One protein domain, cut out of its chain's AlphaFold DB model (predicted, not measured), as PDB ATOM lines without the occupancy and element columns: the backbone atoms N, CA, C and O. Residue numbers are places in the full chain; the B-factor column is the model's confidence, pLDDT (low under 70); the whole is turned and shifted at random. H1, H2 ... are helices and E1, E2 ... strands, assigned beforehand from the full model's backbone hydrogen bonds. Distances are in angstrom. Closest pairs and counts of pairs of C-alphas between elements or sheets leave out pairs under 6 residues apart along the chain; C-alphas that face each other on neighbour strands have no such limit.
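Overview. This is residues 65 to 180 of the 694 residues of the protein "Threonylcarbamoyladenosine tRNA methylthiotransferase" of Pristionchus pacificus (UniProt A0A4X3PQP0). A strongly twisted sheet of five parallel strands, order E2 E1 E3 E4 E5, makes the core of three layers, with H1 and H4 over one face and H2 over the other. Short H3 sits beside the strands on H2's face, and residues 178 to 179 pair in parallel with residues 155 to 156 of E5. The 116 printed residues include four named helices and five named strands, in chain order E1 H1 E2 E3 H2 E4 H3 E5 H4, class mixed. The whole is compact and rounded, radius of gyration of the C-alphas 12.3 A, spanning 33 by 30 by 25 A.

Arrangement. E1, residues 66 to 71, H1, residues 75 to 90, and E2, residues 94 to 96, form a strand-helix-strand unit, two parallel neighbour strands with a helix between, its crossover right-handed; N 67 and O 94 are 2.8 A apart. E3, residues 104 to 108, is parallel to E1, with N 106 and O 68 2.8 A apart. H1 is over E1, only just not over E3, where 2 of its C-alphas fall. H2, residues 114 to 129, is over E3 and E4, residues 133 to 137; N 135 and O 105 are 2.8 A apart. H3, residues 139 to 143, is over none. E5, residues 154 to 156, has O 154 2.8 A from N 136. H4, residues 161 to 172, touches H1 with residues 161 to 165 alone, C-alphas of Ile 161 and Met 84 closest at 5.9 A. O i to N i+4 pairs are within hydrogen-bond range throughout H1, H2 and H3, but 5 of 8 in H4.

Along the chain. E1 starts at C-alpha 66 (160.151, 186.723, 114.632); H1 is 22.5 A, H2 22.6 A; H4 ends at C-alpha 172 (155.405, 179.281, 108.689).

Size, cuts and confidence. The farthest C-alphas, Gly 92 and Thr 114, are 34.0 A apart. The printed part has no cut, no link is long, and no printed residue is under 70.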
ATOM      1  N   PRO A  65     162.966 183.394 112.502       92.38
ATOM      2  CA  PRO A  65     161.703 184.106 112.339       92.38
ATOM      3  C   PRO A  65     161.241 184.773 113.637       92.38
ATOM      4  O   PRO A  65     161.401 184.221 114.732       92.38
ATOM      5  N   ALA A  66     160.650 185.956 113.506       95.69
ATOM      6  CA  ALA A  66     160.151 186.723 114.632       95.69
ATOM      7  C   ALA A  66     158.786 186.188 115.086       95.69
ATOM      8  O   ALA A  66     157.875 185.976 114.282       95.69
ATOM      9  N   VAL A  67     158.615 185.992 116.389       96.75
ATOM     10  CA  VAL A  67     157.379 185.491 116.990       96.75
ATOM     11  C   VAL A  67     156.889 186.467 118.044       96.75
ATOM     12  O   VAL A  67     157.629 186.851 118.945       96.75
ATOM     13  N   TRP A  68     155.617 186.841 117.954       96.62
ATOM     14  CA  TRP A  68     154.955 187.651 118.968       96.62
ATOM     15  C   TRP A  68     154.027 186.773 119.795       96.62
ATOM     16  O   TRP A  68     153.097 186.169 119.257       96.62
ATOM     17  N   VAL A  69     154.276 186.702 121.102       96.56
ATOM     18  CA  VAL A  69     153.440 185.950 122.043       96.56
ATOM     19  C   VAL A  69     152.526 186.922 122.775       96.56
ATOM     20  O   VAL A  69     152.989 187.809 123.495       96.56
ATOM     21  N   ARG A  70     151.213 186.743 122.627       95.31
ATOM     22  CA  ARG A  70     150.209 187.533 123.341       95.31
ATOM     23  C   ARG A  70     149.361 186.640 124.227       95.31
ATOM     24  O   ARG A  70     148.798 185.648 123.770       95.31
ATOM     25  N   THR A  71     149.240 187.034 125.488       94.25
ATOM     26  CA  THR A  71     148.563 186.247 126.519       94.25
ATOM     27  C   THR A  71     147.378 186.999 127.099       94.25
ATOM     28  O   THR A  71     147.489 188.175 127.450       94.25
ATOM     29  N   TRP A  72     146.269 186.287 127.282       92.38
ATOM     30  CA  TRP A  72     145.130 186.706 128.091       92.38
ATOM     31  C   TRP A  72     144.725 185.582 129.032       92.38
ATOM     32  O   TRP A  72     144.754 184.409 128.660       92.38
ATOM     33  N   GLY A  73     144.271 185.941 130.229       87.88
ATOM     34  CA  GLY A  73     143.760 184.969 131.185       87.88
ATOM     35  C   GLY A  73     144.350 185.119 132.572       87.88
ATOM     36  O   GLY A  73     144.562 186.232 133.049       87.88
ATOM     37  N   CYS A  74     144.549 183.976 133.223       89.88
ATOM     38  CA  CYS A  74     145.080 183.882 134.577       89.88
ATOM     39  C   CYS A  74     146.604 183.694 134.585       89.88
ATOM     40  O   CYS A  74     147.241 183.567 133.537       89.88
ATOM     41  N   SER A  75     147.182 183.621 135.783       92.50
ATOM     42  CA  SER A  75     148.602 183.317 135.989       92.50
ATOM     43  C   SER A  75     149.028 181.990 135.344       92.50
ATOM     44  O   SER A  75     150.125 181.916 134.805       92.50
ATOM     45  N   HIS A  76     148.150 180.982 135.265       93.44
ATOM     46  CA  HIS A  76     148.447 179.742 134.534       93.44
ATOM     47  C   HIS A  76     148.689 180.009 133.035       93.44
ATOM     48  O   HIS A  76     149.680 179.545 132.485       93.44
ATOM     49  N   ASN A  77     147.856 180.838 132.383       93.88
ATOM     50  CA  ASN A  77     148.090 181.232 130.986       93.88
ATOM     51  C   ASN A  77     149.401 182.017 130.823       93.88
ATOM     52  O   ASN A  77     150.079 181.860 129.811       93.88
ATOM     53  N   VAL A  78     149.764 182.854 131.800       94.75
ATOM     54  CA  VAL A  78     151.059 183.554 131.797       94.75
ATOM     55  C   VAL A  78     152.204 182.545 131.835       94.75
ATOM     56  O   VAL A  78     153.042 182.584 130.942       94.75
ATOM     57  N   SER A  79     152.185 181.592 132.772       95.31
ATOM     58  CA  SER A  79     153.210 180.543 132.879       95.31
ATOM     59  C   SER A  79     153.339 179.725 131.586       95.31
ATOM     60  O   SER A  79     154.446 179.550 131.076       95.31
ATOM     61  N   ASP A  80     152.210 179.319 130.989       95.12
ATOM     62  CA  ASP A  80     152.178 178.614 129.699       95.12
ATOM     63  C   ASP A  80     152.884 179.428 128.598       95.12
ATOM     64  O   ASP A  80     153.673 178.897 127.816       95.12
ATOM     65  N   SER A  81     152.631 180.740 128.535       96.38
ATOM     66  CA  SER A  81     153.265 181.635 127.560       96.38
ATOM     67  C   SER A  81     154.748 181.881 127.818       96.38
ATOM     68  O   SER A  81     155.497 182.038 126.854       96.38
ATOM     69  N   GLU A  82     155.182 181.902 129.074       96.56
ATOM     70  CA  GLU A  82     156.597 182.029 129.436       96.56
ATOM     71  C   GLU A  82     157.393 180.794 128.990       96.56
ATOM     72  O   GLU A  82     158.474 180.937 128.411       96.56
ATOM     73  N   TYR A  83     156.841 179.588 129.177       96.75
ATOM     74  CA  TYR A  83     157.430 178.354 128.644       96.75
ATOM     75  C   TYR A  83     157.434 178.349 127.117       96.75
ATOM     76  O   TYR A  83     158.478 178.120 126.514       96.75
ATOM     77  N   MET A  84     156.305 178.668 126.470       97.12
ATOM     78  CA  MET A  84     156.253 178.723 125.004       97.12
ATOM     79  C   MET A  84     157.285 179.704 124.432       97.12
ATOM     80  O   MET A  84     157.964 179.384 123.463       97.12
ATOM     81  N   SER A  85     157.445 180.875 125.054       97.25
ATOM     82  CA  SER A  85     158.450 181.863 124.648       97.25
ATOM     83  C   SER A  85     159.871 181.324 124.813       97.25
ATOM     84  O   SER A  85     160.694 181.488 123.916       97.25
ATOM     85  N   GLY A  86     160.160 180.647 125.929       96.69
ATOM     86  CA  GLY A  86     161.468 180.042 126.174       96.69
ATOM     87  C   GLY A  86     161.805 178.920 125.198       96.69
ATOM     88  O   GLY A  86     162.914 178.897 124.670       96.69
ATOM     89  N   ILE A  87     160.855 178.029 124.910       97.00
ATOM     90  CA  ILE A  87     161.017 176.946 123.929       97.00
ATOM     91  C   ILE A  87     161.327 177.522 122.546       97.00
ATOM     92  O   ILE A  87     162.273 177.089 121.893       97.00
ATOM     93  N   LEU A  88     160.568 178.535 122.115       97.06
ATOM     94  CA  LEU A  88     160.775 179.179 120.819       97.06
ATOM     95  C   LEU A  88     162.127 179.900 120.752       97.06
ATOM     96  O   LEU A  88     162.860 179.731 119.782       97.06
ATOM     97  N   ALA A  89     162.506 180.647 121.788       95.81
ATOM     98  CA  ALA A  89     163.817 181.289 121.828       95.81
ATOM     99  C   ALA A  89     164.963 180.266 121.791       95.81
ATOM    100  O   ALA A  89     165.930 180.445 121.053       95.81
ATOM    101  N   HIS A  90     164.831 179.159 122.528       95.00
ATOM    102  CA  HIS A  90     165.807 178.069 122.523       95.00
ATOM    103  C   HIS A  90     165.915 177.384 121.151       95.00
ATOM    104  O   HIS A  90     167.011 177.019 120.731       95.00
ATOM    105  N   ALA A  91     164.803 177.271 120.423       95.19
ATOM    106  CA  ALA A  91     164.764 176.772 119.047       95.19
ATOM    107  C   ALA A  91     165.271 177.791 117.996       95.19
ATOM    108  O   ALA A  91     165.287 177.492 116.802       95.19
ATOM    109  N   GLY A  92     165.707 178.986 118.415       95.25
ATOM    110  CA  GLY A  92     166.323 180.000 117.552       95.25
ATOM    111  C   GLY A  92     165.365 181.054 116.984       95.25
ATOM    112  O   GLY A  92     165.790 181.861 116.154       95.25
ATOM    113  N   TYR A  93     164.102 181.082 117.419       95.62
ATOM    114  CA  TYR A  93     163.141 182.128 117.047       95.62
ATOM    115  C   TYR A  93     163.393 183.423 117.832       95.62
ATOM    116  O   TYR A  93     163.773 183.394 119.003       95.62
ATOM    117  N   SER A  94     163.131 184.574 117.210       95.12
ATOM    118  CA  SER A  94     163.224 185.877 117.881       95.12
ATOM    119  C   SER A  94     161.886 186.233 118.528       95.12
ATOM    120  O   SER A  94     160.925 186.549 117.831       95.12
ATOM    121  N   VAL A  95     161.789 186.173 119.859       93.81
ATOM    122  CA  VAL A  95     160.564 186.581 120.570       93.81
ATOM    123  C   VAL A  95     160.515 188.109 120.664       93.81
ATOM    124  O   VAL A  95     161.292 188.720 121.395       93.81
ATOM    125  N   VAL A  96     159.595 188.734 119.926       93.69
ATOM    126  CA  VAL A  96     159.464 190.197 119.816       93.69
ATOM    127  C   VAL A  96     158.306 190.738 120.657       93.69
ATOM    128  O   VAL A  96     157.348 190.027 120.963       93.69
ATOM    129  N   ARG A  97     158.375 192.024 121.030       87.62
ATOM    130  CA  ARG A  97     157.331 192.701 121.833       87.62
ATOM    131  C   ARG A  97     156.192 193.268 120.983       87.62
ATOM    132  O   ARG A  97     155.053 193.301 121.447       87.62
ATOM    133  N   GLU A  98     156.495 193.638 119.741       88.81
ATOM    134  CA  GLU A  98     155.556 194.262 118.806       88.81
ATOM    135  C   GLU A  98     154.974 193.244 117.821       88.81
ATOM    136  O   GLU A  98     155.704 192.457 117.213       88.81
ATOM    137  N   ALA A  99     153.654 193.284 117.628       91.69
ATOM    138  CA  ALA A  99     152.939 192.335 116.776       91.69
ATOM    139  C   ALA A  99     153.322 192.473 115.294       91.69
ATOM    140  O   ALA A  99     153.419 191.487 114.559       91.69
ATOM    141  N   GLU A 100     153.545 193.705 114.839       89.75
ATOM    142  CA  GLU A 100     153.861 194.050 113.454       89.75
ATOM    143  C   GLU A 100     155.183 193.431 112.987       89.75
ATOM    144  O   GLU A 100     155.267 192.962 111.845       89.75
ATOM    145  N   ALA A 101     156.169 193.385 113.886       89.88
ATOM    146  CA  ALA A 101     157.506 192.856 113.635       89.88
ATOM    147  C   ALA A 101     157.551 191.321 113.547       89.88
ATOM    148  O   ALA A 101     158.547 190.776 113.088       89.88
ATOM    149  N   ALA A 102     156.495 190.622 113.974       94.19
ATOM    150  CA  ALA A 102     156.468 189.164 113.999       94.19
ATOM    151  C   ALA A 102     155.997 188.536 112.683       94.19
ATOM    152  O   ALA A 102     155.027 188.986 112.067       94.19
ATOM    153  N   ASP A 103     156.628 187.430 112.304       93.88
ATOM    154  CA  ASP A 103     156.215 186.539 111.218       93.88
ATOM    155  C   ASP A 103     155.053 185.629 111.647       93.88
ATOM    156  O   ASP A 103     154.164 185.316 110.848       93.88
ATOM    157  N   VAL A 104     155.033 185.241 112.929       95.69
ATOM    158  CA  VAL A 104     153.992 184.394 113.530       95.69
ATOM    159  C   VAL A 104     153.466 185.005 114.818       95.69
ATOM    160  O   VAL A 104     154.227 185.445 115.679       95.69
ATOM    161  N   TRP A 105     152.147 184.993 114.978       97.00
ATOM    162  CA  TRP A 105     151.482 185.376 116.218       97.00
ATOM    163  C   TRP A 105     151.102 184.127 117.010       97.00
ATOM    164  O   TRP A 105     150.336 183.293 116.528       97.00
ATOM    165  N   VAL A 106     151.607 184.010 118.235       97.38
ATOM    166  CA  VAL A 106     151.212 182.975 119.194       97.38
ATOM    167  C   VAL A 106     150.244 183.605 120.188       97.38
ATOM    168  O   VAL A 106     150.626 184.415 121.032       97.38
ATOM    169  N   LEU A 107     148.967 183.254 120.074       96.50
ATOM    170  CA  LEU A 107     147.883 183.844 120.855       96.50
ATOM    171  C   LEU A 107     147.420 182.846 121.917       96.50
ATOM    172  O   LEU A 107     146.773 181.856 121.593       96.50
ATOM    173  N   ASN A 108     147.735 183.090 123.187       95.19
ATOM    174  CA  ASN A 108     147.325 182.248 124.312       95.19
ATOM    175  C   ASN A 108     146.146 182.892 125.046       95.19
ATOM    176  O   ASN A 108     146.330 183.909 125.715       95.19
ATOM    177  N   SER A 109     144.941 182.327 124.927       91.50
ATOM    178  CA  SER A 109     143.739 182.931 125.518       91.50
ATOM    179  C   SER A 109     142.957 182.001 126.443       91.50
ATOM    180  O   SER A 109     142.879 180.780 126.265       91.50
ATOM    181  N   CYS A 110     142.331 182.614 127.443       84.06
ATOM    182  CA  CYS A 110     141.446 181.974 128.401       84.06
ATOM    183  C   CYS A 110     140.006 181.899 127.874       84.06
ATOM    184  O   CYS A 110     139.468 182.881 127.384       84.06
ATOM    185  N   THR A 111     139.350 180.748 128.050       77.75
ATOM    186  CA  THR A 111     137.930 180.531 127.687       77.75
ATOM    187  C   THR A 111     136.958 180.964 128.789       77.75
ATOM    188  O   THR A 111     135.740 180.946 128.627       77.75
ATOM    189  N   VAL A 112     137.481 181.318 129.968       70.56
ATOM    190  CA  VAL A 112     136.641 181.672 131.115       70.56
ATOM    191  C   VAL A 112     136.167 183.121 131.001       70.56
ATOM    192  O   VAL A 112     135.047 183.408 131.393       70.56
ATOM    193  N   LYS A 113     136.925 184.052 130.420       72.06
ATOM    194  CA  LYS A 113     136.491 185.455 130.296       72.06
ATOM    195  C   LYS A 113     136.141 185.774 128.843       72.06
ATOM    196  O   LYS A 113     137.043 185.853 128.020       72.06
ATOM    197  N   THR A 114     134.858 186.004 128.545       73.69
ATOM    198  CA  THR A 114     134.378 186.326 127.185       73.69
ATOM    199  C   THR A 114     135.157 187.472 126.525       73.69
ATOM    200  O   THR A 114     135.616 187.272 125.407       73.69
ATOM    201  N   PRO A 115     135.478 188.593 127.211       78.00
ATOM    202  CA  PRO A 115     136.299 189.642 126.600       78.00
ATOM    203  C   PRO A 115     137.694 189.175 126.147       78.00
ATOM    204  O   PRO A 115     138.245 189.712 125.191       78.00
ATOM    205  N   SER A 116     138.288 188.182 126.820       80.25
ATOM    206  CA  SER A 116     139.577 187.600 126.416       80.25
ATOM    207  C   SER A 116     139.447 186.731 125.163       80.25
ATOM    208  O   SER A 116     140.344 186.727 124.319       80.25
ATOM    209  N   GLU A 117     138.332 186.015 125.027       83.44
ATOM    210  CA  GLU A 117     138.008 185.233 123.832       83.44
ATOM    211  C   GLU A 117     137.728 186.154 122.634       83.44
ATOM    212  O   GLU A 117     138.328 185.972 121.576       83.44
ATOM    213  N   ASP A 118     136.943 187.218 122.832       85.00
ATOM    214  CA  ASP A 118     136.633 188.213 121.797       85.00
ATOM    215  C   ASP A 118     137.894 188.932 121.285       85.00
ATOM    216  O   ASP A 118     138.056 189.168 120.086       85.00
ATOM    217  N   GLN A 119     138.828 189.274 122.179       86.38
ATOM    218  CA  GLN A 119     140.107 189.879 121.788       86.38
ATOM    219  C   GLN A 119     140.968 188.921 120.956       86.38
ATOM    220  O   GLN A 119     141.551 189.342 119.954       86.38
ATOM    221  N   ALA A 120     141.018 187.640 121.332       88.88
ATOM    222  CA  ALA A 120     141.726 186.628 120.557       88.88
ATOM    223  C   ALA A 120     141.085 186.435 119.174       88.88
ATOM    224  O   ALA A 120     141.795 186.478 118.169       88.88
ATOM    225  N   PHE A 121     139.755 186.321 119.108       90.44
ATOM    226  CA  PHE A 121     138.994 186.252 117.857       90.44
ATOM    227  C   PHE A 121     139.329 187.423 116.922       90.44
ATOM    228  O   PHE A 121     139.679 187.223 115.754       90.44
ATOM    229  N   ASN A 122     139.289 188.650 117.447       91.75
ATOM    230  CA  ASN A 122     139.572 189.855 116.672       91.75
ATOM    231  C   ASN A 122     141.000 189.868 116.111       91.75
ATOM    232  O   ASN A 122     141.203 190.268 114.964       91.75
ATOM    233  N   LEU A 123     141.985 189.401 116.884       92.69
ATOM    234  CA  LEU A 123     143.370 189.313 116.421       92.69
ATOM    235  C   LEU A 123     143.585 188.197 115.404       92.69
ATOM    236  O   LEU A 123     144.330 188.409 114.453       92.69
ATOM    237  N   VAL A 124     142.903 187.056 115.526       93.38
ATOM    238  CA  VAL A 124     142.938 186.020 114.482       93.38
ATOM    239  C   VAL A 124     142.383 186.555 113.165       93.38
ATOM    240  O   VAL A 124     143.007 186.371 112.120       93.38
ATOM    241  N   ARG A 125     141.247 187.261 113.201       92.81
ATOM    242  CA  ARG A 125     140.668 187.881 112.001       92.81
ATOM    243  C   ARG A 125     141.621 188.907 111.386       92.81
ATOM    244  O   ARG A 125     141.892 188.846 110.190       92.81
ATOM    245  N   MET A 126     142.187 189.790 112.209       91.81
ATOM    246  CA  MET A 126     143.161 190.789 111.763       91.81
ATOM    247  C   MET A 126     144.413 190.146 111.155       91.81
ATOM    248  O   MET A 126     144.917 190.615 110.137       91.81
ATOM    249  N   ALA A 127     144.924 189.074 111.760       91.75
ATOM    250  CA  ALA A 127     146.081 188.356 111.246       91.75
ATOM    251  C   ALA A 127     145.792 187.754 109.867       91.75
ATOM    252  O   ALA A 127     146.591 187.936 108.951       91.75
ATOM    253  N   LYS A 128     144.622 187.119 109.697       89.25
ATOM    254  CA  LYS A 128     144.163 186.580 108.407       89.25
ATOM    255  C   LYS A 128     144.083 187.674 107.336       89.25
ATOM    256  O   LYS A 128     144.610 187.487 106.246       89.25
ATOM    257  N   GLU A 129     143.509 188.834 107.662       90.56
ATOM    258  CA  GLU A 129     143.430 189.993 106.755       90.56
ATOM    259  C   GLU A 129     144.812 190.543 106.365       90.56
ATOM    260  O   GLU A 129     145.020 190.951 105.225       90.56
ATOM    261  N   LYS A 130     145.776 190.520 107.294       89.12
ATOM    262  CA  LYS A 130     147.168 190.940 107.064       89.12
ATOM    263  C   LYS A 130     148.052 189.839 106.454       89.12
ATOM    264  O   LYS A 130     149.246 190.067 106.271       89.12
ATOM    265  N   GLY A 131     147.519 188.640 106.192       87.75
ATOM    266  CA  GLY A 131     148.301 187.484 105.736       87.75
ATOM    267  C   GLY A 131     149.337 186.977 106.751       87.75
ATOM    268  O   GLY A 131     150.280 186.282 106.375       87.75
ATOM    269  N   LYS A 132     149.192 187.330 108.035       89.25
ATOM    270  CA  LYS A 132     150.063 186.878 109.126       89.25
ATOM    271  C   LYS A 132     149.695 185.454 109.544       89.25
ATOM    272  O   LYS A 132     148.528 185.058 109.525       89.25
ATOM    273  N   ARG A 133     150.700 184.677 109.948       94.44
ATOM    274  CA  ARG A 133     150.504 183.309 110.445       94.44
ATOM    275  C   ARG A 133     150.124 183.334 111.920       94.44
ATOM    276  O   ARG A 133     150.638 184.154 112.677       94.44
ATOM    277  N   VAL A 134     149.253 182.417 112.334       96.38
ATOM    278  CA  VAL A 134     148.757 182.352 113.714       96.38
ATOM    279  C   VAL A 134     148.883 180.944 114.275       96.38
ATOM    280  O   VAL A 134     148.577 179.960 113.599       96.38
ATOM    281  N   VAL A 135     149.295 180.868 115.536       97.12
ATOM    282  CA  VAL A 135     149.153 179.700 116.401       97.12
ATOM    283  C   VAL A 135     148.266 180.094 117.578       97.12
ATOM    284  O   VAL A 135     148.598 181.003 118.337       97.12
ATOM    285  N   MET A 136     147.131 179.420 117.735       96.12
ATOM    286  CA  MET A 136     146.234 179.615 118.867       96.12
ATOM    287  C   MET A 136     146.543 178.605 119.975       96.12
ATOM    288  O   MET A 136     146.486 177.391 119.769       96.12
ATOM    289  N   ALA A 137     146.802 179.110 121.171       94.62
ATOM    290  CA  ALA A 137     147.064 178.337 122.374       94.62
ATOM    291  C   ALA A 137     146.072 178.680 123.497       94.62
ATOM    292  O   ALA A 137     145.256 179.604 123.398       94.62
ATOM    293  N   GLY A 138     146.165 177.942 124.599       89.94
ATOM    294  CA  GLY A 138     145.387 178.208 125.803       89.94
ATOM    295  C   GLY A 138     144.035 177.506 125.844       89.94
ATOM    296  O   GLY A 138     143.717 176.610 125.064       89.94
ATOM    297  N   CYS A 139     143.219 177.893 126.821       87.31
ATOM    298  CA  CYS A 139     141.984 177.185 127.133       87.31
ATOM    299  C   CYS A 139     140.928 177.306 126.024       87.31
ATOM    300  O   CYS A 139     140.129 176.386 125.872       87.31
ATOM    301  N   VAL A 140     140.907 178.416 125.268       85.50
ATOM    302  CA  VAL A 140     139.934 178.643 124.177       85.50
ATOM    303  C   VAL A 140     140.061 177.569 123.104       85.50
ATOM    304  O   VAL A 140     139.096 176.861 122.825       85.50
ATOM    305  N   SER A 141     141.264 177.396 122.556       81.19
ATOM    306  CA  SER A 141     141.499 176.457 121.458       81.19
ATOM    307  C   SER A 141     141.345 174.997 121.880       81.19
ATOM    308  O   SER A 141     141.062 174.139 121.050       81.19
ATOM    309  N   GLN A 142     141.491 174.704 123.174       82.56
ATOM    310  CA  GLN A 142     141.307 173.362 123.721       82.56
ATOM    311  C   GLN A 142     139.841 173.031 124.040       82.56
ATOM    312  O   GLN A 142     139.440 171.870 123.885       82.56
ATOM    313  N   ALA A 143     139.065 174.022 124.495       80.12
ATOM    314  CA  ALA A 143     137.662 173.859 124.874       80.12
ATOM    315  C   ALA A 143     136.716 173.868 123.668       80.12
ATOM    316  O   ALA A 143     135.763 173.094 123.657       80.12
ATOM    317  N   ASP A 144     136.982 174.711 122.666       83.56
ATOM    318  CA  ASP A 144     136.218 174.765 121.415       83.56
ATOM    319  C   ASP A 144     137.148 174.799 120.187       83.56
ATOM    320  O   ASP A 144     137.246 175.801 119.476       83.56
ATOM    321  N   PRO A 145     137.875 173.698 119.921       84.12
ATOM    322  CA  PRO A 145     138.780 173.619 118.778       84.12
ATOM    323  C   PRO A 145     138.046 173.739 117.434       84.12
ATOM    324  O   PRO A 145     138.660 174.081 116.425       84.12
ATOM    325  N   SER A 146     136.757 173.405 117.393       85.50
ATOM    326  CA  SER A 146     135.916 173.388 116.191       85.50
ATOM    327  C   SER A 146     135.362 174.752 115.792       85.50
ATOM    328  O   SER A 146     134.693 174.833 114.764       85.50
ATOM    329  N   ALA A 147     135.610 175.804 116.577       86.81
ATOM    330  CA  ALA A 147     135.098 177.130 116.277       86.81
ATOM    331  C   ALA A 147     135.522 177.591 114.870       86.81
ATOM    332  O   ALA A 147     136.689 177.491 114.491       86.81
ATOM    333  N   GLU A 148     134.570 178.126 114.103       88.25
ATOM    334  CA  GLU A 148     134.747 178.484 112.686       88.25
ATOM    335  C   GLU A 148     135.939 179.427 112.457       88.25
ATOM    336  O   GLU A 148     136.734 179.262 111.535       88.25
ATOM    337  N   TRP A 149     136.145 180.383 113.359       89.44
ATOM    338  CA  TRP A 149     137.238 181.348 113.260       89.44
ATOM    339  C   TRP A 149     138.634 180.735 113.447       89.44
ATOM    340  O   TRP A 149     139.617 181.315 112.972       89.44
ATOM    341  N   LEU A 150     138.719 179.553 114.068       90.69
ATOM    342  CA  LEU A 150     139.936 178.750 114.216       90.69
ATOM    343  C   LEU A 150     140.184 177.806 113.031       90.69
ATOM    344  O   LEU A 150     141.175 177.072 113.027       90.69
ATOM    345  N   GLN A 151     139.320 177.816 112.014       87.88
ATOM    346  CA  GLN A 151     139.589 177.103 110.771       87.88
ATOM    347  C   GLN A 151     140.876 177.640 110.127       87.88
ATOM    348  O   GLN A 151     141.114 178.853 110.101       87.88
ATOM    349  N   ASP A 152     141.721 176.720 109.657       87.69
ATOM    350  CA  ASP A 152     143.037 176.977 109.051       87.69
ATOM    351  C   ASP A 152     144.052 177.703 109.956       87.69
ATOM    352  O   ASP A 152     145.094 178.167 109.495       87.69
ATOM    353  N   VAL A 153     143.788 177.767 111.263       93.69
ATOM    354  CA  VAL A 153     144.721 178.275 112.278       93.69
ATOM    355  C   VAL A 153     145.408 177.086 112.943       93.69
ATOM    356  O   VAL A 153     144.762 176.078 113.237       93.69
ATOM    357  N   SER A 154     146.723 177.161 113.164       96.31
ATOM    358  CA  SER A 154     147.416 176.128 113.942       96.31
ATOM    359  C   SER A 154     147.020 176.225 115.412       96.31
ATOM    360  O   SER A 154     146.818 177.318 115.932       96.31
ATOM    361  N   ILE A 155     146.903 175.093 116.097       95.31
ATOM    362  CA  ILE A 155     146.428 175.012 117.475       95.31
ATOM    363  C   ILE A 155     147.395 174.197 118.327       95.31
ATOM    364  O   ILE A 155     147.752 173.076 117.965       95.31
ATOM    365  N   VAL A 156     147.718 174.733 119.502       94.06
ATOM    366  CA  VAL A 156     148.443 174.041 120.572       94.06
ATOM    367  C   VAL A 156     147.542 173.963 121.798       94.06
ATOM    368  O   VAL A 156     147.061 174.980 122.298       94.06
ATOM    369  N   GLY A 157     147.273 172.753 122.273       90.31
ATOM    370  CA  GLY A 157     146.487 172.539 123.481       90.31
ATOM    371  C   GLY A 157     147.251 172.888 124.761       90.31
ATOM    372  O   GLY A 157     148.479 172.948 124.796       90.31
ATOM    373  N   VAL A 158     146.508 173.072 125.854       89.00
ATOM    374  CA  VAL A 158     147.053 173.470 127.170       89.00
ATOM    375  C   VAL A 158     148.036 172.462 127.775       89.00
ATOM    376  O   VAL A 158     148.794 172.818 128.664       89.00
ATOM    377  N   LYS A 159     148.040 171.205 127.309       87.06
ATOM    378  CA  LYS A 159     148.979 170.162 127.761       87.06
ATOM    379  C   LYS A 159     150.144 169.947 126.785       87.06
ATOM    380  O   LYS A 159     150.938 169.037 126.989       87.06
ATOM    381  N   GLN A 160     150.200 170.711 125.694       90.81
ATOM    382  CA  GLN A 160     151.128 170.532 124.570       90.81
ATOM    383  C   GLN A 160     152.008 171.760 124.348       90.81
ATOM    384  O   GLN A 160     152.548 171.939 123.261       90.81
ATOM    385  N   ILE A 161     152.144 172.624 125.355       92.62
ATOM    386  CA  ILE A 161     152.951 173.844 125.251       92.62
ATOM    387  C   ILE A 161     154.414 173.547 124.878       92.62
ATOM    388  O   ILE A 161     155.042 174.352 124.200       92.62
ATOM    389  N   ASP A 162     154.916 172.359 125.227       92.44
ATOM    390  CA  ASP A 162     156.225 171.818 124.839       92.44
ATOM    391  C   ASP A 162     156.370 171.556 123.328       92.44
ATOM    392  O   ASP A 162     157.482 171.448 122.827       92.44
ATOM    393  N   GLN A 163     155.259 171.487 122.592       93.62
ATOM    394  CA  GLN A 163     155.209 171.263 121.142       93.62
ATOM    395  C   GLN A 163     154.860 172.540 120.361       93.62
ATOM    396  O   GLN A 163     154.520 172.480 119.179       93.62
ATOM    397  N   VAL A 164     154.937 173.717 120.997       96.31
ATOM    398  CA  VAL A 164     154.630 174.997 120.335       96.31
ATOM    399  C   VAL A 164     155.498 175.244 119.099       96.31
ATOM    400  O   VAL A 164     155.017 175.804 118.114       96.31
ATOM    401  N   GLU A 165     156.745 174.775 119.119       96.50
ATOM    402  CA  GLU A 165     157.681 174.908 118.004       96.50
ATOM    403  C   GLU A 165     157.157 174.224 116.733       96.50
ATOM    404  O   GLU A 165     157.208 174.807 115.650       96.50
ATOM    405  N   GLU A 166     156.581 173.022 116.859       96.06
ATOM    406  CA  GLU A 166     156.019 172.274 115.731       96.06
ATOM    407  C   GLU A 166     154.861 173.044 115.083       96.06
ATOM    408  O   GLU A 166     154.784 173.157 113.856       96.06
ATOM    409  N   ALA A 167     153.991 173.636 115.905       96.19
ATOM    410  CA  ALA A 167     152.878 174.440 115.419       96.19
ATOM    411  C   ALA A 167     153.347 175.742 114.749       96.19
ATOM    412  O   ALA A 167     152.812 176.114 113.703       96.19
ATOM    413  N   VAL A 168     154.358 176.417 115.307       96.94
ATOM    414  CA  VAL A 168     154.948 177.632 114.718       96.94
ATOM    415  C   VAL A 168     155.617 177.316 113.381       96.94
ATOM    416  O   VAL A 168     155.339 177.990 112.386       96.94
ATOM    417  N   LYS A 169     156.427 176.256 113.320       96.06
ATOM    418  CA  LYS A 169     157.083 175.805 112.090       96.06
ATOM    419  C   LYS A 169     156.067 175.437 111.011       96.06
ATOM    420  O   LYS A 169     156.170 175.905 109.880       96.06
ATOM    421  N   GLY A 170     155.049 174.652 111.364       95.19
ATOM    422  CA  GLY A 170     153.975 174.299 110.440       95.19
ATOM    423  C   GLY A 170     153.226 175.523 109.912       95.19
ATOM    424  O   GLY A 170     153.009 175.631 108.706       95.19
ATOM    425  N   SER A 171     152.917 176.484 110.787       94.75
ATOM    426  CA  SER A 171     152.298 177.756 110.408       94.75
ATOM    427  C   SER A 171     153.151 178.566 109.425       94.75
ATOM    428  O   SER A 171     152.607 179.110 108.463       94.75
ATOM    429  N   LEU A 172     154.473 178.624 109.618       94.25
ATOM    430  CA  LEU A 172     155.405 179.281 108.689       94.25
ATOM    431  C   LEU A 172     155.439 178.599 107.316       94.25
ATOM    432  O   LEU A 172     155.431 179.277 106.291       94.25
ATOM    433  N   GLU A 173     155.384 177.266 107.288       94.56
ATOM    434  CA  GLU A 173     155.270 176.459 106.063       94.56
ATOM    435  C   GLU A 173     153.876 176.539 105.409       94.56
ATOM    436  O   GLU A 173     153.632 175.950 104.357       94.56
ATOM    437  N   GLY A 174     152.942 177.263 106.029       90.94
ATOM    438  CA  GLY A 174     151.578 177.444 105.555       90.94
ATOM    439  C   GLY A 174     150.636 176.272 105.792       90.94
ATOM    440  O   GLY A 174     149.593 176.195 105.147       90.94
ATOM    441  N   LYS A 175     150.978 175.390 106.730       92.50
ATOM    442  CA  LYS A 175     150.135 174.289 107.199       92.50
ATOM    443  C   LYS A 175     149.363 174.717 108.449       92.50
ATOM    444  O   LYS A 175     149.876 175.462 109.277       92.50
ATOM    445  N   SER A 176     148.153 174.184 108.616       91.31
ATOM    446  CA  SER A 176     147.436 174.218 109.896       91.31
ATOM    447  C   SER A 176     147.786 172.953 110.680       91.31
ATOM    448  O   SER A 176     147.402 171.846 110.297       91.31
ATOM    449  N   VAL A 177     148.557 173.109 111.757       93.00
ATOM    450  CA  VAL A 177     148.964 172.015 112.653       93.00
ATOM    451  C   VAL A 177     148.085 172.043 113.894       93.00
ATOM    452  O   VAL A 177     147.934 173.088 114.515       93.00
ATOM    453  N   ARG A 178     147.490 170.910 114.279       93.19
ATOM    454  CA  ARG A 178     146.557 170.836 115.417       93.19
ATOM    455  C   ARG A 178     147.020 169.789 116.422       93.19
ATOM    456  O   ARG A 178     146.845 168.594 116.196       93.19
ATOM    457  N   ILE A 179     147.557 170.247 117.549       90.94
ATOM    458  CA  ILE A 179     148.130 169.399 118.596       90.94
ATOM    459  C   ILE A 179     147.252 169.481 119.850       90.94
ATOM    460  O   ILE A 179     147.381 170.390 120.665       90.94
ATOM    461  N   LEU A 180     146.315 168.538 119.991       85.31
ATOM    462  CA  LEU A 180     145.232 168.585 120.994       85.31
ATOM    463  C   LEU A 180     145.111 167.292 121.827       85.31
ATOM    464  O   LEU A 180     144.044 166.978 122.364       85.31
TER     465      LEU A 180